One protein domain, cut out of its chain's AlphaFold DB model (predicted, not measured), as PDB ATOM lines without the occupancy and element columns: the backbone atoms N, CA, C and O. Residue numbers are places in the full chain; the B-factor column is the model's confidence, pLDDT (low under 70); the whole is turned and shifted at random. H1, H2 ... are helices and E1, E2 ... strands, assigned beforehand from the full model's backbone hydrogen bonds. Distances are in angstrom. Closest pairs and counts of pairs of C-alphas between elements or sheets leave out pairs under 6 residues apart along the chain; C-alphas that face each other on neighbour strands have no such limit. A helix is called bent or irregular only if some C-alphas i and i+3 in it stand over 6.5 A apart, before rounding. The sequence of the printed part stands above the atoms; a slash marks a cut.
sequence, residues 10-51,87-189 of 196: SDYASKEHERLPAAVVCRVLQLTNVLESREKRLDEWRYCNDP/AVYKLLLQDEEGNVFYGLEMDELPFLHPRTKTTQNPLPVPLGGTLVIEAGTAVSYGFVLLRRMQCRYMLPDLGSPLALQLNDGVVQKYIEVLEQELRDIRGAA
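Overview. This is residues 10 to 51 and 87 to 189 of the 196 residues of the protein "RMI1_N domain-containing protein" of Metschnikowia bicuspidata (UniProt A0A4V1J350). One sheet of seven strands is curled like part of a barrel and folded back on itself, with the pair H1 and H3 side by side off the sheet and the last residues of H3, 183 to 189, sticking out. The short helix H2 only grazes the sheet, near the bend of E1. The printed part has 145 residues, with E1, H1, E2, E3, E4, E5, E6, E7, H2 and H3 along the chain. The mixed sheet runs E5, E6, E3, E2, E1, E4, E7; the class is mixed, helices and strands. The whole is compact, with a radius of gyration of the C-alphas of 15.7 A and spans of 46 by 42 by 28 A.

Arrangement. Start past residues 10 to 23, which hold no named element, at E1, residues 24 to 33, which bends by 73 degrees at residue 29. Next comes H1, residues 38 to 49, not on the sheet. After the cut, E2, residues 89 to 95, is antiparallel to E1, with N 29 and O 92 2.8 A apart. E3, residues 100 to 105, forms a hairpin with E2; look at N 103 and O 91, 2.9 A. On the other side of E1 from E2 is E4, residues 130 to 133, antiparallel to E1, with N 26 and O 131 at 2.9 A. E5, residues 138 to 140, and E6, residues 143 to 146, form a hairpin with N 143 and O 140 at 2.8 A. Residues 18 to 19 pair antiparallel with residues 138 to 139 of E5. E6 is parallel to E3, with N 146 and O 104 at 2.8 A. E7, residues 151 to 154, is antiparallel to E4, with N 132 and O 152 at 2.8 A. In this folded sheet, one sheet bent back on itself, E5, E6 and E3 face E1, E4 and E7, with E2 as the hinge. H2, residues 161 to 167, grazes the sheet with residues 162 to 167; the closest C-alphas of E1 and H2, those of Leu 29 and Leu 166, are 7.1 A apart. H3, residues 170 to 189, is only just not on the sheet, with 4 pairs of C-alphas within 10 A. H3 touches H1 at a shallow tilt of 27 degrees, opposite ways, closest at the C-alphas of Leu 42 and Ile 175, 6.1 A. In H1, H2 and H3 every O i to N i+4 pair is within hydrogen-bond range.

Along the chain. Find C-alpha 24 at (265.514, 186.595, 275.857); E1 runs 22.7 A from there. H1 is 16.4 A long, E2 18.4 A and E3 16.6 A. From C-alpha 170 at (241.114, 187.000, 267.621), H3 runs 28.9 A to C-alpha 189 at (245.467, 214.360, 259.435).

Size, cuts and confidence. The C-alphas farthest apart, those of Pro 21 and Pro 51, are 47.2 A apart. Residues 52 to 86 are not printed, and C-alphas 51 and 87 are 23.0 A apart across that cut. The link from E3 to E4, 24 residues, is long. Mean pLDDT of the printed part is 92.0, and residue 189 is under 70.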
ATOM      1  N   SER A  10     263.327 200.838 277.511       91.31
ATOM      2  CA  SER A  10     263.985 202.083 277.928       91.31
ATOM      3  C   SER A  10     265.497 202.059 277.732       91.31
ATOM      4  O   SER A  10     266.083 203.081 277.384       91.31
ATOM      5  N   ASP A  11     266.113 200.889 277.884       91.75
ATOM      6  CA  ASP A  11     267.567 200.725 277.856       91.75
ATOM      7  C   ASP A  11     268.127 200.779 276.427       91.75
ATOM      8  O   ASP A  11     269.339 200.917 276.229       91.75
ATOM      9  N   TYR A  12     267.242 200.686 275.428       93.19
ATOM     10  CA  TYR A  12     267.570 200.617 274.003       93.19
ATOM     11  C   TYR A  12     266.874 201.693 273.159       93.19
ATOM     12  O   TYR A  12     267.242 201.877 272.002       93.19
ATOM     13  N   ALA A  13     265.890 202.416 273.705       93.25
ATOM     14  CA  ALA A  13     265.044 203.346 272.950       93.25
ATOM     15  C   ALA A  13     265.830 204.456 272.225       93.25
ATOM     16  O   ALA A  13     265.469 204.846 271.117       93.25
ATOM     17  N   SER A  14     266.920 204.946 272.821       94.19
ATOM     18  CA  SER A  14     267.783 205.990 272.247       94.19
ATOM     19  C   SER A  14     269.016 205.451 271.512       94.19
ATOM     20  O   SER A  14     269.806 206.236 270.991       94.19
ATOM     21  N   LYS A  15     269.206 204.126 271.472       93.19
ATOM     22  CA  LYS A  15     270.401 203.491 270.906       93.19
ATOM     23  C   LYS A  15     270.141 203.049 269.472       93.19
ATOM     24  O   LYS A  15     269.268 202.224 269.222       93.19
ATOM     25  N   GLU A  16     270.930 203.568 268.536       93.88
ATOM     26  CA  GLU A  16     270.792 203.238 267.113       93.88
ATOM     27  C   GLU A  16     271.217 201.794 266.807       93.88
ATOM     28  O   GLU A  16     270.522 201.089 266.080       93.88
ATOM     29  N   HIS A  17     272.335 201.343 267.380       93.81
ATOM     30  CA  HIS A  17     272.870 199.999 267.180       93.81
ATOM     31  C   HIS A  17     273.375 199.436 268.505       93.81
ATOM     32  O   HIS A  17     274.383 199.890 269.039       93.81
ATOM     33  N   GLU A  18     272.695 198.418 269.013       96.12
ATOM     34  CA  GLU A  18     273.078 197.686 270.217       96.12
ATOM     35  C   GLU A  18     272.887 196.182 269.987       96.12
ATOM     36  O   GLU A  18     272.293 195.755 268.988       96.12
ATOM     37  N   ARG A  19     273.405 195.350 270.889       95.94
ATOM     38  CA  ARG A  19     273.169 193.903 270.863       95.94
ATOM     39  C   ARG A  19     272.610 193.415 272.186       95.94
ATOM     40  O   ARG A  19     273.000 193.897 273.242       95.94
ATOM     41  N   LEU A  20     271.740 192.410 272.119       94.88
ATOM     42  CA  LEU A  20     271.258 191.742 273.321       94.88
ATOM     43  C   LEU A  20     272.437 191.104 274.074       94.88
ATOM     44  O   LEU A  20     273.162 190.299 273.478       94.88
ATOM     45  N   PRO A  21     272.637 191.423 275.364       93.94
ATOM     46  CA  PRO A  21     273.747 190.877 276.143       93.94
ATOM     47  C   PRO A  21     273.542 189.397 276.492       93.94
ATOM     48  O   PRO A  21     274.511 188.662 276.673       93.94
ATOM     49  N   ALA A  22     272.289 188.953 276.564       94.50
ATOM     50  CA  ALA A  22     271.894 187.586 276.862       94.50
ATOM     51  C   ALA A  22     270.653 187.198 276.046       94.50
ATOM     52  O   ALA A  22     270.058 188.026 275.354       94.50
ATOM     53  N   ALA A  23     270.317 185.909 276.070       96.00
ATOM     54  CA  ALA A  23     269.135 185.413 275.384       96.00
ATOM     55  C   ALA A  23     267.863 185.867 276.111       96.00
ATOM     56  O   ALA A  23     267.824 185.906 277.341       96.00
ATOM     57  N   VAL A  24     266.816 186.158 275.343       96.38
ATOM     58  CA  VAL A  24     265.514 186.595 275.857       96.38
ATOM     59  C   VAL A  24     264.463 185.584 275.424       96.38
ATOM     60  O   VAL A  24     264.309 185.299 274.232       96.38
ATOM     61  N   VAL A  25     263.733 185.034 276.391       96.88
ATOM     62  CA  VAL A  25     262.564 184.191 276.130       96.88
ATOM     63  C   VAL A  25     261.328 185.073 276.166       96.88
ATOM     64  O   VAL A  25     261.098 185.796 277.131       96.88
ATOM     65  N   CYS A  26     260.528 185.025 275.107       96.50
ATOM     66  CA  CYS A  26     259.346 185.863 274.997       96.50
ATOM     67  C   CYS A  26     258.151 185.120 274.400       96.50
ATOM     68  O   CYS A  26     258.283 184.096 273.730       96.50
ATOM     69  N   ARG A  27     256.954 185.629 274.673       96.94
ATOM     70  CA  ARG A  27     255.682 185.177 274.108       96.94
ATOM     71  C   ARG A  27     255.263 186.117 272.991       96.94
ATOM     72  O   ARG A  27     255.345 187.334 273.138       96.94
ATOM     73  N   VAL A  28     254.776 185.551 271.893       97.50
ATOM     74  CA  VAL A  28     254.229 186.319 270.770       97.50
ATOM     75  C   VAL A  28     252.796 186.737 271.089       97.50
ATOM     76  O   VAL A  28     251.903 185.894 271.134       97.50
ATOM     77  N   LEU A  29     252.569 188.033 271.296       96.81
ATOM     78  CA  LEU A  29     251.256 188.586 271.632       96.81
ATOM     79  C   LEU A  29     250.470 189.047 270.402       96.81
ATOM     80  O   LEU A  29     249.251 188.921 270.376       96.81
ATOM     81  N   GLN A  30     251.152 189.578 269.387       96.50
ATOM     82  CA  GLN A  30     250.522 190.100 268.173       96.50
ATOM     83  C   GLN A  30     251.469 189.969 266.978       96.50
ATOM     84  O   GLN A  30     252.689 190.053 267.140       96.50
ATOM     85  N   LEU A  31     250.906 189.798 265.782       96.00
ATOM     86  CA  LEU A  31     251.628 189.737 264.514       96.00
ATOM     87  C   LEU A  31     251.013 190.715 263.517       96.00
ATOM     88  O   LEU A  31     249.806 190.708 263.295       96.00
ATOM     89  N   THR A  32     251.855 191.503 262.859       94.69
ATOM     90  CA  THR A  32     251.409 192.525 261.912       94.69
ATOM     91  C   THR A  32     252.264 192.488 260.654       94.69
ATOM     92  O   THR A  32     253.461 192.744 260.732       94.69
ATOM     93  N   ASN A  33     251.666 192.220 259.489       93.50
ATOM     94  CA  ASN A  33     252.366 192.330 258.204       93.50
ATOM     95  C   ASN A  33     252.561 193.807 257.832       93.50
ATOM     96  O   ASN A  33     251.610 194.467 257.416       93.50
ATOM     97  N   VAL A  34     253.773 194.340 257.976       92.50
ATOM     98  CA  VAL A  34     254.051 195.776 257.814       92.50
ATOM     99  C   VAL A  34     254.067 196.256 256.365       92.50
ATOM    100  O   VAL A  34     253.981 197.460 256.147       92.50
ATOM    101  N   LEU A  35     254.152 195.352 255.384       90.00
ATOM    102  CA  LEU A  35     254.089 195.727 253.965       90.00
ATOM    103  C   LEU A  35     252.659 195.828 253.434       90.00
ATOM    104  O   LEU A  35     252.427 196.392 252.367       90.00
ATOM    105  N   GLU A  36     251.695 195.289 254.170       88.44
ATOM    106  CA  GLU A  36     250.290 195.370 253.810       88.44
ATOM    107  C   GLU A  36     249.651 196.647 254.362       88.44
ATOM    108  O   GLU A  36     249.806 196.968 255.547       88.44
ATOM    109  N   SER A  37     248.897 197.359 253.514       88.25
ATOM    110  CA  SER A  37     248.139 198.532 253.951       88.25
ATOM    111  C   SER A  37     247.099 198.150 255.004       88.25
ATOM    112  O   SER A  37     246.535 197.055 254.992       88.25
ATOM    113  N   ARG A  38     246.831 199.068 255.936       89.12
ATOM    114  CA  ARG A  38     245.885 198.822 257.033       89.12
ATOM    115  C   ARG A  38     244.474 198.570 256.513       89.12
ATOM    116  O   ARG A  38     243.788 197.711 257.053       89.12
ATOM    117  N   GLU A  39     244.076 199.268 255.454       87.81
ATOM    118  CA  GLU A  39     242.793 199.101 254.773       87.81
ATOM    119  C   GLU A  39     242.669 197.700 254.175       87.81
ATOM    120  O   GLU A  39     241.706 196.996 254.469       87.81
ATOM    121  N   LYS A  40     243.680 197.255 253.414       87.38
ATOM    122  CA  LYS A  40     243.684 195.910 252.827       87.38
ATOM    123  C   LYS A  40     243.627 194.843 253.914       87.38
ATOM    124  O   LYS A  40     242.840 193.907 253.803       87.38
ATOM    125  N   ARG A  41     244.419 195.011 254.976       88.44
ATOM    126  CA  ARG A  41     244.413 194.100 256.121       88.44
ATOM    127  C   ARG A  41     243.022 194.037 256.751       88.44
ATOM    128  O   ARG A  41     242.501 192.947 256.952       88.44
ATOM    129  N   LEU A  42     242.401 195.184 257.036       88.88
ATOM    130  CA  LEU A  42     241.063 195.251 257.630       88.88
ATOM    131  C   LEU A  42     240.018 194.530 256.766       88.88
ATOM    132  O   LEU A  42     239.208 193.780 257.308       88.88
ATOM    133  N   ASP A  43     240.069 194.698 255.445       86.31
ATOM    134  CA  ASP A  43     239.178 193.992 254.521       86.31
ATOM    135  C   ASP A  43     239.371 192.468 254.591       86.31
ATOM    136  O   ASP A  43     238.389 191.727 254.642       86.31
ATOM    137  N   GLU A  44     240.617 191.985 254.645       86.38
ATOM    138  CA  GLU A  44     240.916 190.553 254.783       86.38
ATOM    139  C   GLU A  44     240.408 189.976 256.115       86.38
ATOM    140  O   GLU A  44     239.840 188.879 256.149       86.38
ATOM    141  N   TRP A  45     240.545 190.718 257.217       89.81
ATOM    142  CA  TRP A  45     240.010 190.303 258.518       89.81
ATOM    143  C   TRP A  45     238.479 190.309 258.551       89.81
ATOM    144  O   TRP A  45     237.880 189.374 259.083       89.81
ATOM    145  N   ARG A  46     237.826 191.309 257.947       87.94
ATOM    146  CA  ARG A  46     236.358 191.353 257.818       87.94
ATOM    147  C   ARG A  46     235.830 190.212 256.964       87.94
ATOM    148  O   ARG A  46     234.855 189.581 257.356       87.94
ATOM    149  N   TYR A  47     236.516 189.894 255.868       84.69
ATOM    150  CA  TYR A  47     236.190 188.740 255.036       84.69
ATOM    151  C   TYR A  47     236.244 187.427 255.824       84.69
ATOM    152  O   TYR A  47     235.371 186.577 255.680       84.69
ATOM    153  N   CYS A  48     237.245 187.272 256.694       84.56
ATOM    154  CA  CYS A  48     237.347 186.116 257.581       84.56
ATOM    155  C   CYS A  48     236.199 186.047 258.607       84.56
ATOM    156  O   CYS A  48     235.813 184.951 259.006       84.56
ATOM    157  N   ASN A  49     235.682 187.195 259.054       84.81
ATOM    158  CA  ASN A  49     234.586 187.282 260.020       84.81
ATOM    159  C   ASN A  49     233.212 187.015 259.390       84.81
ATOM    160  O   ASN A  49     232.429 186.236 259.924       84.81
ATOM    161  N   ASP A  50     232.917 187.679 258.271       81.69
ATOM    162  CA  ASP A  50     231.680 187.510 257.512       81.69
ATOM    163  C   ASP A  50     231.962 187.602 256.003       81.69
ATOM    164  O   ASP A  50     231.998 188.704 255.434       81.69
ATOM    165  N   PRO A  51     232.116 186.450 255.325       74.94
ATOM    166  CA  PRO A  51     232.373 186.400 253.890       74.94
ATOM    167  C   PRO A  51     231.296 187.082 253.034       74.94
ATOM    168  O   PRO A  51     231.581 187.460 251.898       74.94
ATOM    169  N   ALA A  87     255.585 188.986 252.509       84.94
ATOM    170  CA  ALA A  87     255.166 189.584 253.774       84.94
ATOM    171  C   ALA A  87     256.389 189.849 254.670       84.94
ATOM    172  O   ALA A  87     257.370 189.109 254.623       84.94
ATOM    173  N   VAL A  88     256.331 190.909 255.473       93.38
ATOM    174  CA  VAL A  88     257.333 191.183 256.512       93.38
ATOM    175  C   VAL A  88     256.577 191.453 257.789       93.38
ATOM    176  O   VAL A  88     255.672 192.289 257.809       93.38
ATOM    177  N   TYR A  89     256.922 190.746 258.855       95.75
ATOM    178  CA  TYR A  89     256.165 190.813 260.093       95.75
ATOM    179  C   TYR A  89     256.848 191.670 261.159       95.75
ATOM    180  O   TYR A  89     258.040 191.554 261.445       95.75
ATOM    181  N   LYS A  90     256.040 192.502 261.810       97.25
ATOM    182  CA  LYS A  90     256.320 193.104 263.110       97.25
ATOM    183  C   LYS A  90     255.597 192.291 264.178       97.25
ATOM    184  O   LYS A  90     254.403 192.021 264.051       97.25
ATOM    185  N   LEU A  91     256.321 191.917 265.222       98.06
ATOM    186  CA  LEU A  91     255.833 191.117 266.336       98.06
ATOM    187  C   LEU A  91     255.738 191.995 267.583       98.06
ATOM    188  O   LEU A  91     256.674 192.734 267.883       98.06
ATOM    189  N   LEU A  92     254.635 191.890 268.321       97.81
ATOM    190  CA  LEU A  92     254.557 192.350 269.707       97.81
ATOM    191  C   LEU A  92     254.945 191.179 270.608       97.81
ATOM    192  O   LEU A  92     254.323 190.116 270.542       97.81
ATOM    193  N   LEU A  93     255.979 191.369 271.413       97.75
ATOM    194  CA  LEU A  93     256.593 190.337 272.234       97.75
ATOM    195  C   LEU A  93     256.494 190.722 273.704       97.75
ATOM    196  O   LEU A  93     256.555 191.905 274.036       97.75
ATOM    197  N   GLN A  94     256.363 189.723 274.568       96.88
ATOM    198  CA  GLN A  94     256.407 189.899 276.016       96.88
ATOM    199  C   GLN A  94     257.431 188.955 276.633       96.88
ATOM    200  O   GLN A  94     257.342 187.751 276.400       96.88
ATOM    201  N   ASP A  95     258.386 189.475 277.398       95.69
ATOM    202  CA  ASP A  95     259.360 188.645 278.117       95.69
ATOM    203  C   ASP A  95     258.759 187.964 279.364       95.69
ATOM    204  O   ASP A  95     257.560 188.042 279.647       95.69
ATOM    205  N   GLU A  96     259.592 187.244 280.113       93.00
ATOM    206  CA  GLU A  96     259.180 186.552 281.339       93.00
ATOM    207  C   GLU A  96     258.851 187.503 282.502       93.00
ATOM    208  O   GLU A  96     258.076 187.128 283.383       93.00
ATOM    209  N   GLU A  97     259.374 188.732 282.484       93.12
ATOM    210  CA  GLU A  97     259.091 189.778 283.480       93.12
ATOM    211  C   GLU A  97     257.850 190.616 283.123       93.12
ATOM    212  O   GLU A  97     257.397 191.441 283.916       93.12
ATOM    213  N   GLY A  98     257.253 190.373 281.954       93.25
ATOM    214  CA  GLY A  98     256.058 191.059 281.482       93.25
ATOM    215  C   GLY A  98     256.340 192.326 280.675       93.25
ATOM    216  O   GLY A  98     255.380 192.984 280.261       93.25
ATOM    217  N   ASN A  99     257.606 192.650 280.397       95.38
ATOM    218  CA  ASN A  99     257.975 193.776 279.546       95.38
ATOM    219  C   ASN A  99     257.526 193.508 278.115       95.38
ATOM    220  O   ASN A  99     257.765 192.434 277.562       95.38
ATOM    221  N   VAL A 100     256.896 194.512 277.509       96.56
ATOM    222  CA  VAL A 100     256.350 194.418 276.156       96.56
ATOM    223  C   VAL A 100     257.198 195.243 275.197       96.56
ATOM    224  O   VAL A 100     257.463 196.419 275.442       96.56
ATOM    225  N   PHE A 101     257.604 194.639 274.086       97.12
ATOM    226  CA  PHE A 101     258.468 195.268 273.091       97.12
ATOM    227  C   PHE A 101     258.175 194.770 271.678       97.12
ATOM    228  O   PHE A 101     257.423 193.817 271.470       97.12
ATOM    229  N   TYR A 102     258.768 195.434 270.687       97.94
ATOM    230  CA  TYR A 102     258.592 195.074 269.286       97.94
ATOM    231  C   TYR A 102     259.798 194.323 268.729       97.94
ATOM    232  O   TYR A 102     260.945 194.738 268.894       97.94
ATOM    233  N   GLY A 103     259.514 193.248 268.000       97.75
ATOM    234  CA  GLY A 103     260.457 192.589 267.106       97.75
ATOM    235  C   GLY A 103     260.115 192.890 265.650       97.75
ATOM    236  O   GLY A 103     258.939 192.931 265.290       97.75
ATOM    237  N   LEU A 104     261.122 193.096 264.807       97.69
ATOM    238  CA  LEU A 104     260.957 193.255 263.364       97.69
ATOM    239  C   LEU A 104     261.666 192.117 262.638       97.69
ATOM    240  O   LEU A 104     262.836 191.847 262.897       97.69
ATOM    241  N   GLU A 105     260.959 191.457 261.731       96.94
ATOM    242  CA  GLU A 105     261.534 190.453 260.845       96.94
ATOM    243  C   GLU A 105     262.511 191.102 259.855       96.94
ATOM    244  O   GLU A 105     262.116 191.915 259.021       96.94
ATOM    245  N   MET A 106     263.789 190.727 259.939       94.94
ATOM    246  CA  MET A 106     264.822 191.157 258.990       94.94
ATOM    247  C   MET A 106     265.086 190.112 257.909       94.94
ATOM    248  O   MET A 106     265.313 190.460 256.754       94.94
ATOM    249  N   ASP A 107     265.045 188.836 258.295       92.06
ATOM    250  CA  ASP A 107     265.195 187.682 257.414       92.06
ATOM    251  C   ASP A 107     263.979 186.768 257.593       92.06
ATOM    252  O   ASP A 107     263.470 186.644 258.706       92.06
ATOM    253  N   GLU A 108     263.564 186.080 256.528       91.06
ATOM    254  CA  GLU A 108     262.364 185.234 256.534       91.06
ATOM    255  C   GLU A 108     262.402 184.176 257.649       91.06
ATOM    256  O   GLU A 108     263.241 183.260 257.655       91.06
ATOM    257  N   LEU A 109     261.474 184.301 258.597       92.75
ATOM    258  CA  LEU A 109     261.299 183.385 259.714       92.75
ATOM    259  C   LEU A 109     260.346 182.257 259.287       92.75
ATOM    260  O   LEU A 109     259.165 182.515 259.068       92.75
ATOM    261  N   PRO A 110     260.791 180.985 259.211       91.44
ATOM    262  CA  PRO A 110     259.981 179.911 258.625       91.44
ATOM    263  C   PRO A 110     258.600 179.706 259.263       91.44
ATOM    264  O   PRO A 110     257.678 179.258 258.591       91.44
ATOM    265  N   PHE A 111     258.452 180.029 260.551       91.69
ATOM    266  CA  PHE A 111     257.170 179.919 261.247       91.69
ATOM    267  C   PHE A 111     256.184 181.033 260.868       91.69
ATOM    268  O   PHE A 111     254.986 180.833 260.996       91.69
ATOM    269  N   LEU A 112     256.655 182.184 260.379       92.44
ATOM    270  CA  LEU A 112     255.800 183.271 259.884       92.44
ATOM    271  C   LEU A 112     255.432 183.104 258.407       92.44
ATOM    272  O   LEU A 112     254.480 183.722 257.942       92.44
ATOM    273  N   HIS A 113     256.138 182.223 257.696       90.44
ATOM    274  CA  HIS A 113     255.916 181.916 256.282       90.44
ATOM    275  C   HIS A 113     255.671 180.412 256.077       90.44
ATOM    276  O   HIS A 113     256.425 179.743 255.362       90.44
ATOM    277  N   PRO A 114     254.653 179.822 256.735       82.38
ATOM    278  CA  PRO A 114     254.409 178.395 256.627       82.38
ATOM    279  C   PRO A 114     253.928 178.039 255.214       82.38
ATOM    280  O   PRO A 114     253.076 178.711 254.635       82.38
ATOM    281  N   ARG A 115     254.430 176.927 254.664       78.31
ATOM    282  CA  ARG A 115     254.012 176.423 253.337       78.31
ATOM    283  C   ARG A 115     252.530 176.048 253.276       78.31
ATOM    284  O   ARG A 115     251.937 176.034 252.205       78.31
ATOM    285  N   THR A 116     251.953 175.715 254.424       75.69
ATOM    286  CA  THR A 116     250.546 175.363 254.600       75.69
ATOM    287  C   THR A 116     249.976 176.231 255.708       75.69
ATOM    288  O   THR A 116     250.559 176.271 256.791       75.69
ATOM    289  N   LYS A 117     248.845 176.903 255.465       73.06
ATOM    290  CA  LYS A 117     248.164 177.690 256.503       73.06
ATOM    291  C   LYS A 117     247.876 176.813 257.723       73.06
ATOM    292  O   LYS A 117     247.230 175.777 257.601       73.06
ATOM    293  N   THR A 118     248.354 177.243 258.888       74.31
ATOM    294  CA  THR A 118     248.138 176.545 260.165       74.31
ATOM    295  C   THR A 118     246.977 177.109 260.977       74.31
ATOM    296  O   THR A 118     246.569 176.495 261.956       74.31
ATOM    297  N   THR A 119     246.430 178.261 260.587       80.50
ATOM    298  CA  THR A 119     245.267 178.875 261.234       80.50
ATOM    299  C   THR A 119     244.111 179.000 260.237       80.50
ATOM    300  O   THR A 119     244.310 178.975 259.020       80.50
ATOM    301  N   GLN A 120     242.894 179.148 260.761       82.44
ATOM    302  CA  GLN A 120     241.693 179.445 259.967       82.44
ATOM    303  C   GLN A 120     241.497 180.954 259.739       82.44
ATOM    304  O   GLN A 120     240.447 181.374 259.269       82.44
ATOM    305  N   ASN A 121     242.481 181.779 260.102       84.88
ATOM    306  CA  ASN A 121     242.412 183.236 260.038       84.88
ATOM    307  C   ASN A 121     243.643 183.799 259.292       84.88
ATOM    308  O   ASN A 121     244.469 183.028 258.793       84.88
ATOM    309  N   PRO A 122     243.768 185.128 259.129       84.94
ATOM    310  CA  PRO A 122     244.908 185.717 258.424       84.94
ATOM    311  C   PRO A 122     246.275 185.549 259.118       84.94
ATOM    312  O   PRO A 122     247.294 185.877 258.511       84.94
ATOM    313  N   LEU A 123     246.350 185.050 260.361       90.19
ATOM    314  CA  LEU A 123     247.629 184.882 261.059       90.19
ATOM    315  C   LEU A 123     248.402 183.668 260.543       90.19
ATOM    316  O   LEU A 123     247.822 182.593 260.383       90.19
ATOM    317  N   PRO A 124     249.732 183.771 260.383       90.75
ATOM    318  CA  PRO A 124     250.532 182.629 259.968       90.75
ATOM    319  C   PRO A 124     250.617 181.556 261.057       90.75
ATOM    320  O   PRO A 124     250.676 180.385 260.721       90.75
ATOM    321  N   VAL A 125     250.568 181.921 262.344       92.44
ATOM    322  CA  VAL A 125     250.604 180.997 263.493       92.44
ATOM    323  C   VAL A 125     249.659 181.457 264.605       92.44
ATOM    324  O   VAL A 125     249.352 182.649 264.677       92.44
ATOM    325  N   PRO A 126     249.214 180.551 265.497       93.69
ATOM    326  CA  PRO A 126     248.492 180.939 266.704       93.69
ATOM    327  C   PRO A 126     249.340 181.832 267.622       93.69
ATOM    328  O   PRO A 126     250.565 181.694 267.707       93.69
ATOM    329  N   LEU A 127     248.675 182.731 268.344       95.69
ATOM    330  CA  LEU A 127     249.313 183.623 269.313       95.69
ATOM    331  C   LEU A 127     249.643 182.886 270.617       95.69
ATOM    332  O   LEU A 127     249.057 181.849 270.930       95.69
ATOM    333  N   GLY A 128     250.578 183.438 271.388       95.75
ATOM    334  CA  GLY A 128     251.061 182.876 272.651       95.75
ATOM    335  C   GLY A 128     252.253 181.928 272.508       95.75
ATOM    336  O   GLY A 128     252.733 181.413 273.515       95.75
ATOM    337  N   GLY A 129     252.737 181.686 271.283       95.25
ATOM    338  CA  GLY A 129     253.919 180.854 271.052       95.25
ATOM    339  C   GLY A 129     255.176 181.450 271.683       95.25
ATOM    340  O   GLY A 129     255.297 182.671 271.813       95.25
ATOM    341  N   THR A 130     256.113 180.586 272.066       96.81
ATOM    342  CA  THR A 130     257.370 180.993 272.700       96.81
ATOM    343  C   THR A 130     258.433 181.231 271.639       96.81
ATOM    344  O   THR A 130     258.752 180.346 270.850       96.81
ATOM    345  N   LEU A 131     259.011 182.424 271.640       97.44
ATOM    346  CA  LEU A 131     260.141 182.809 270.814       97.44
ATOM    347  C   LEU A 131     261.365 182.999 271.713       97.44
ATOM    348  O   LEU A 131     261.375 183.840 272.608       97.44
ATOM    349  N   VAL A 132     262.406 182.215 271.461       97.50
ATOM    350  CA  VAL A 132     263.723 182.399 272.071       97.50
ATOM    351  C   VAL A 132     264.566 183.228 271.117       97.50
ATOM    352  O   VAL A 132     264.777 182.831 269.966       97.50
ATOM    353  N   ILE A 133     265.031 184.375 271.601       97.25
ATOM    354  CA  ILE A 133     265.910 185.293 270.886       97.25
ATOM    355  C   ILE A 133     267.307 185.133 271.476       97.25
ATOM    356  O   ILE A 133     267.513 185.360 272.665       97.25
ATOM    357  N   GLU A 134     268.261 184.709 270.658       97.06
ATOM    358  CA  GLU A 134     269.619 184.409 271.107       97.06
ATOM    359  C   GLU A 134     270.398 185.685 271.473       97.06
ATOM    360  O   GLU A 134     270.153 186.778 270.946       97.06
ATOM    361  N   ALA A 135     271.392 185.529 272.350       95.94
ATOM    362  CA  ALA A 135     272.324 186.601 272.679       95.94
ATOM    363  C   ALA A 135     273.047 187.116 271.419       95.94
ATOM    364  O   ALA A 135     273.310 186.376 270.467       95.94
ATOM    365  N   GLY A 136     273.381 188.404 271.401       95.75
ATOM    366  CA  GLY A 136     274.032 189.048 270.262       95.75
ATOM    367  C   GLY A 136     273.091 189.444 269.116       95.75
ATOM    368  O   GLY A 136     273.581 189.960 268.104       95.75
ATOM    369  N   THR A 137     271.776 189.223 269.253       97.00
ATOM    370  CA  THR A 137     270.751 189.746 268.328       97.00
ATOM    371  C   THR A 137     270.776 191.271 268.329       97.00
ATOM    372  O   THR A 137     270.925 191.891 269.381       97.00
ATOM    373  N   ALA A 138     270.675 191.872 267.144       97.12
ATOM    374  CA  ALA A 138     270.746 193.320 266.990       97.12
ATOM    375  C   ALA A 138     269.477 194.003 267.515       97.12
ATOM    376  O   ALA A 138     268.364 193.511 267.320       97.12
ATOM    377  N   VAL A 139     269.658 195.159 268.144       97.19
ATOM    378  CA  VAL A 139     268.589 196.029 268.634       97.19
ATOM    379  C   VAL A 139     268.833 197.433 268.094       97.19
ATOM    380  O   VAL A 139     269.962 197.922 268.131       97.19
ATOM    381  N   SER A 140     267.783 198.073 267.586       96.62
ATOM    382  CA  SER A 140     267.840 199.429 267.041       96.62
ATOM    383  C   SER A 140     266.611 200.218 267.469       96.62
ATOM    384  O   SER A 140     265.487 199.796 267.206       96.62
ATOM    385  N   TYR A 141     266.815 201.336 268.165       95.50
ATOM    386  CA  TYR A 141     265.754 202.213 268.674       95.50
ATOM    387  C   TYR A 141     264.646 201.454 269.425       95.50
ATOM    388  O   TYR A 141     263.454 201.678 269.225       95.50
ATOM    389  N   GLY A 142     265.045 200.489 270.261       93.81
ATOM    390  CA  GLY A 142     264.128 199.625 271.011       93.81
ATOM    391  C   GLY A 142     263.459 198.498 270.209       93.81
ATOM    392  O   GLY A 142     262.744 197.693 270.805       93.81
ATOM    393  N   PHE A 143     263.695 198.388 268.898       96.25
ATOM    394  CA  PHE A 143     263.252 197.254 268.084       96.25
ATOM    395  C   PHE A 143     264.291 196.144 268.082       96.25
ATOM    396  O   PHE A 143     265.455 196.370 267.749       96.25
ATOM    397  N   VAL A 144     263.859 194.922 268.378       97.50
ATOM    398  CA  VAL A 144     264.703 193.736 268.220       97.50
ATOM    399  C   VAL A 144     264.649 193.273 266.767       97.50
ATOM    400  O   VAL A 144     263.579 193.004 266.225       97.50
ATOM    401  N   LEU A 145     265.806 193.181 266.122       97.50
ATOM    402  CA  LEU A 145     265.936 192.846 264.708       97.50
ATOM    403  C   LEU A 145     266.060 191.326 264.547       97.50
ATOM    404  O   LEU A 145     267.146 190.754 264.651       97.50
ATOM    405  N   LEU A 146     264.927 190.666 264.321       97.38
ATOM    406  CA  LEU A 146     264.802 189.214 264.311       97.38
ATOM    407  C   LEU A 146     265.369 188.621 263.021       97.38
ATOM    408  O   LEU A 146     264.969 188.980 261.912       97.38
ATOM    409  N   ARG A 147     266.276 187.657 263.174       96.06
ATOM    410  CA  ARG A 147     266.891 186.912 262.074       96.06
ATOM    411  C   ARG A 147     266.750 185.424 262.312       96.06
ATOM    412  O   ARG A 147     266.892 184.948 263.437       96.06
ATOM    413  N   ARG A 148     266.580 184.662 261.232       94.00
ATOM    414  CA  ARG A 148     266.363 183.208 261.279       94.00
ATOM    415  C   ARG A 148     267.374 182.449 262.142       94.00
ATOM    416  O   ARG A 148     266.985 181.551 262.875       94.00
ATOM    417  N   MET A 149     268.659 182.792 262.059       94.56
ATOM    418  CA  MET A 149     269.720 182.072 262.781       94.56
ATOM    419  C   MET A 149     269.748 182.364 264.291       94.56
ATOM    420  O   MET A 149     270.393 181.628 265.032       94.56
ATOM    421  N   GLN A 150     269.069 183.421 264.740       94.44
ATOM    422  CA  GLN A 150     269.074 183.903 266.127       94.44
ATOM    423  C   GLN A 150     267.713 183.723 266.811       94.44
ATOM    424  O   GLN A 150     267.498 184.222 267.913       94.44
ATOM    425  N   CYS A 151     266.785 183.029 266.154       96.25
ATOM    426  CA  CYS A 151     265.423 182.862 266.625       96.25
ATOM    427  C   CYS A 151     265.037 181.386 266.614       96.25
ATOM    428  O   CYS A 151     265.177 180.696 265.601       96.25
ATOM    429  N   ARG A 152     264.489 180.909 267.731       96.56
ATOM    430  CA  ARG A 152     263.862 179.587 267.827       96.56
ATOM    431  C   ARG A 152     262.435 179.758 268.306       96.56
ATOM    432  O   ARG A 152     262.206 180.340 269.360       96.56
ATOM    433  N   TYR A 153     261.490 179.258 267.524       96.25
ATOM    434  CA  TYR A 153     260.071 179.369 267.826       96.25
ATOM    435  C   TYR A 153     259.501 178.014 268.238       96.25
ATOM    436  O   TYR A 153     259.770 176.996 267.599       96.25
ATOM    437  N   MET A 154     258.701 178.022 269.297       95.62
ATOM    438  CA  MET A 154     257.921 176.894 269.780       95.62
ATOM    439  C   MET A 154     256.443 177.264 269.711       95.62
ATOM    440  O   MET A 154     256.035 178.339 270.158       95.62
ATOM    441  N   LEU A 155     255.644 176.360 269.144       92.69
ATOM    442  CA  LEU A 155     254.198 176.538 269.070       92.69
ATOM    443  C   LEU A 155     253.598 176.652 270.480       92.69
ATOM    444  O   LEU A 155     254.089 175.994 271.402       92.69
ATOM    445  N   PRO A 156     252.547 177.470 270.656       92.94
ATOM    446  CA  PRO A 156     251.861 177.564 271.933       92.94
ATOM    447  C   PRO A 156     251.173 176.248 272.294       92.94
ATOM    448  O   PRO A 156     250.642 175.551 271.428       92.94
ATOM    449  N   ASP A 157     251.084 175.978 273.595       92.00
ATOM    450  CA  ASP A 157     250.055 175.084 274.115       92.00
ATOM    451  C   ASP A 157     248.699 175.798 274.018       92.00
ATOM    452  O   ASP A 157     248.422 176.735 274.771       92.00
ATOM    453  N   LEU A 158     247.865 175.371 273.066       90.19
ATOM    454  CA  LEU A 158     246.546 175.959 272.811       90.19
ATOM    455  C   LEU A 158     245.566 175.770 273.978       90.19
ATOM    456  O   LEU A 158     244.567 176.482 274.034       90.19
ATOM    457  N   GLY A 159     245.842 174.851 274.909       90.44
ATOM    458  CA  GLY A 159     245.076 174.701 276.147       90.44
ATOM    459  C   GLY A 159     245.501 175.666 277.257       90.44
ATOM    460  O   GLY A 159     244.810 175.778 278.268       90.44
ATOM    461  N   SER A 160     246.626 176.372 277.095       92.56
ATOM    462  CA  SER A 160     247.118 177.292 278.120       92.56
ATOM    463  C   SER A 160     246.204 178.520 278.269       92.56
ATOM    464  O   SER A 160     245.703 179.037 277.264       92.56
ATOM    465  N   PRO A 161     246.023 179.061 279.492       93.25
ATOM    466  CA  PRO A 161     245.158 180.223 279.721       93.25
ATOM    467  C   PRO A 161     245.503 181.428 278.838       93.25
ATOM    468  O   PRO A 161     244.611 182.093 278.319       93.25
ATOM    469  N   LEU A 162     246.799 181.679 278.621       90.50
ATOM    470  CA  LEU A 162     247.263 182.776 277.776       90.50
ATOM    471  C   LEU A 162     246.917 182.549 276.300       90.50
ATOM    472  O   LEU A 162     246.422 183.463 275.645       90.50
ATOM    473  N   ALA A 163     247.172 181.351 275.765       92.69
ATOM    474  CA  ALA A 163     246.855 181.057 274.371       92.69
ATOM    475  C   ALA A 163     245.346 181.150 274.124       92.69
ATOM    476  O   ALA A 163     244.937 181.747 273.130       92.69
ATOM    477  N   LEU A 164     244.523 180.648 275.050       94.56
ATOM    478  CA  LEU A 164     243.071 180.806 274.991       94.56
ATOM    479  C   LEU A 164     242.681 182.287 274.980       94.56
ATOM    480  O   LEU A 164     241.978 182.724 274.078       94.56
ATOM    481  N   GLN A 165     243.207 183.088 275.909       94.94
ATOM    482  CA  GLN A 165     242.902 184.518 275.990       94.94
ATOM    483  C   GLN A 165     243.299 185.296 274.725       94.94
ATOM    484  O   GLN A 165     242.575 186.202 274.304       94.94
ATOM    485  N   LEU A 166     244.449 184.984 274.121       94.31
ATOM    486  CA  LEU A 166     244.942 185.687 272.933       94.31
ATOM    487  C   LEU A 166     244.201 185.273 271.658       94.31
ATOM    488  O   LEU A 166     243.957 186.119 270.800       94.31
ATOM    489  N   ASN A 167     243.854 183.991 271.524       94.31
ATOM    490  CA  ASN A 167     243.265 183.454 270.296       94.31
ATOM    491  C   ASN A 167     241.724 183.463 270.301       94.31
ATOM    492  O   ASN A 167     241.122 183.462 269.225       94.31
ATOM    493  N   ASP A 168     241.076 183.510 271.467       93.56
ATOM    494  CA  ASP A 168     239.622 183.660 271.564       93.56
ATOM    495  C   ASP A 168     239.175 185.011 270.989       93.56
ATOM    496  O   ASP A 168     239.735 186.056 271.332       93.56
ATOM    497  N   GLY A 169     238.209 184.998 270.068       91.56
ATOM    498  CA  GLY A 169     237.747 186.204 269.368       91.56
ATOM    499  C   GLY A 169     238.849 186.980 268.628       91.56
ATOM    500  O   GLY A 169     238.730 188.192 268.450       91.56
ATOM    501  N   VAL A 170     239.948 186.322 268.227       94.12
ATOM    502  CA  VAL A 170     241.114 187.000 267.621       94.12
ATOM    503  C   VAL A 170     240.743 187.811 266.382       94.12
ATOM    504  O   VAL A 170     241.277 188.895 266.176       94.12
ATOM    505  N   VAL A 171     239.789 187.332 265.583       92.12
ATOM    506  CA  VAL A 171     239.340 188.029 264.373       92.12
ATOM    507  C   VAL A 171     238.736 189.388 264.720       92.12
ATOM    508  O   VAL A 171     239.166 190.403 264.174       92.12
ATOM    509  N   GLN A 172     237.805 189.430 265.671       93.62
ATOM    510  CA  GLN A 172     237.165 190.667 266.112       93.62
ATOM    511  C   GLN A 172     238.176 191.610 266.768       93.62
ATOM    512  O   GLN A 172     238.211 192.788 266.423       93.62
ATOM    513  N   LYS A 173     239.078 191.089 267.609       94.56
ATOM    514  CA  LYS A 173     240.147 191.883 268.237       94.56
ATOM    515  C   LYS A 173     241.029 192.589 267.203       94.56
ATOM    516  O   LYS A 173     241.339 193.767 267.361       94.56
ATOM    517  N   TYR A 174     241.425 191.903 266.128       94.31
ATOM    518  CA  TYR A 174     242.220 192.526 265.064       94.31
ATOM    519  C   TYR A 174     241.421 193.557 264.261       94.31
ATOM    520  O   TYR A 174     241.979 194.597 263.916       94.31
ATOM    521  N   ILE A 175     240.136 193.306 263.990       92.88
ATOM    522  CA  ILE A 175     239.251 194.287 263.340       92.88
ATOM    523  C   ILE A 175     239.176 195.565 264.181       92.88
ATOM    524  O   ILE A 175     239.445 196.644 263.661       92.88
ATOM    525  N   GLU A 176     238.891 195.445 265.478       94.56
ATOM    526  CA  GLU A 176     238.774 196.581 266.400       94.56
ATOM    527  C   GLU A 176     240.066 197.404 266.469       94.56
ATOM    528  O   GLU A 176     240.030 198.634 266.370       94.56
ATOM    529  N   VAL A 177     241.221 196.735 266.580       93.38
ATOM    530  CA  VAL A 177     242.533 197.400 266.589       93.38
ATOM    531  C   VAL A 177     242.778 198.145 265.276       93.38
ATOM    532  O   VAL A 177     243.176 199.307 265.299       93.38
ATOM    533  N   LEU A 178     242.512 197.520 264.126       92.94
ATOM    534  CA  LEU A 178     242.728 198.145 262.817       92.94
ATOM    535  C   LEU A 178     241.787 199.329 262.574       92.94
ATOM    536  O   LEU A 178     242.213 200.351 262.036       92.94
ATOM    537  N   GLU A 179     240.525 199.221 262.987       93.50
ATOM    538  CA  GLU A 179     239.570 200.327 262.924       93.50
ATOM    539  C   GLU A 179     240.009 201.496 263.805       93.50
ATOM    540  O   GLU A 179     239.938 202.649 263.371       93.50
ATOM    541  N   GLN A 180     240.504 201.216 265.012       93.44
ATOM    542  CA  GLN A 180     241.044 202.243 265.895       93.44
ATOM    543  C   GLN A 180     242.268 202.930 265.279       93.44
ATOM    544  O   GLN A 180     242.271 204.155 265.168       93.44
ATOM    545  N   GLU A 181     243.248 202.167 264.787       90.69
ATOM    546  CA  GLU A 181     244.439 202.717 264.125       90.69
ATOM    547  C   GLU A 181     244.068 203.626 262.941       90.69
ATOM    548  O   GLU A 181     244.627 204.712 262.777       90.69
ATOM    549  N   LEU A 182     243.106 203.211 262.112       91.75
ATOM    550  CA  LEU A 182     242.642 204.003 260.970       91.75
ATOM    551  C   LEU A 182     241.902 205.274 261.400       91.75
ATOM    552  O   LEU A 182     242.051 206.314 260.751       91.75
ATOM    553  N   ARG A 183     241.117 205.224 262.484       92.69
ATOM    554  CA  ARG A 183     240.476 206.416 263.062       92.69
ATOM    555  C   ARG A 183     241.513 207.415 263.563       92.69
ATOM    556  O   ARG A 183     241.395 208.597 263.240       92.69
ATOM    557  N   ASP A 184     242.536 206.949 264.271       90.25
ATOM    558  CA  ASP A 184     243.578 207.807 264.842       90.25
ATOM    559  C   ASP A 184     244.389 208.514 263.750       90.25
ATOM    560  O   ASP A 184     244.633 209.720 263.833       90.25
ATOM    561  N   ILE A 185     244.721 207.807 262.666       86.62
ATOM    562  CA  ILE A 185     245.411 208.389 261.504       86.62
ATOM    563  C   ILE A 185     244.553 209.475 260.840       86.62
ATOM    564  O   ILE A 185     245.043 210.565 260.537       86.62
ATOM    565  N   ARG A 186     243.258 209.206 260.631       85.19
ATOM    566  CA  ARG A 186     242.330 210.180 260.035       85.19
ATOM    567  C   ARG A 186     242.143 211.402 260.933       85.19
ATOM    568  O   ARG A 186     242.119 212.522 260.429       85.19
ATOM    569  N   GLY A 187     242.064 211.208 262.250       77.12
ATOM    570  CA  GLY A 187     242.003 212.295 263.228       77.12
ATOM    571  C   GLY A 187     243.268 213.161 263.237       77.12
ATOM    572  O   GLY A 187     243.173 214.389 263.238       77.12
ATOM    573  N   ALA A 188     244.450 212.543 263.160       71.06
ATOM    574  CA  ALA A 188     245.734 213.246 263.124       71.06
ATOM    575  C   ALA A 188     245.926 214.095 261.850       71.06
ATOM    576  O   ALA A 188     246.496 215.190 261.916       71.06
ATOM    577  N   ALA A 189     245.409 213.634 260.706       61.75
ATOM    578  CA  ALA A 189     245.467 214.360 259.435       61.75
ATOM    579  C   ALA A 189     244.609 215.644 259.433       61.75
ATOM    580  O   ALA A 189     244.999 216.660 258.856       61.75
TER     581      ALA A 189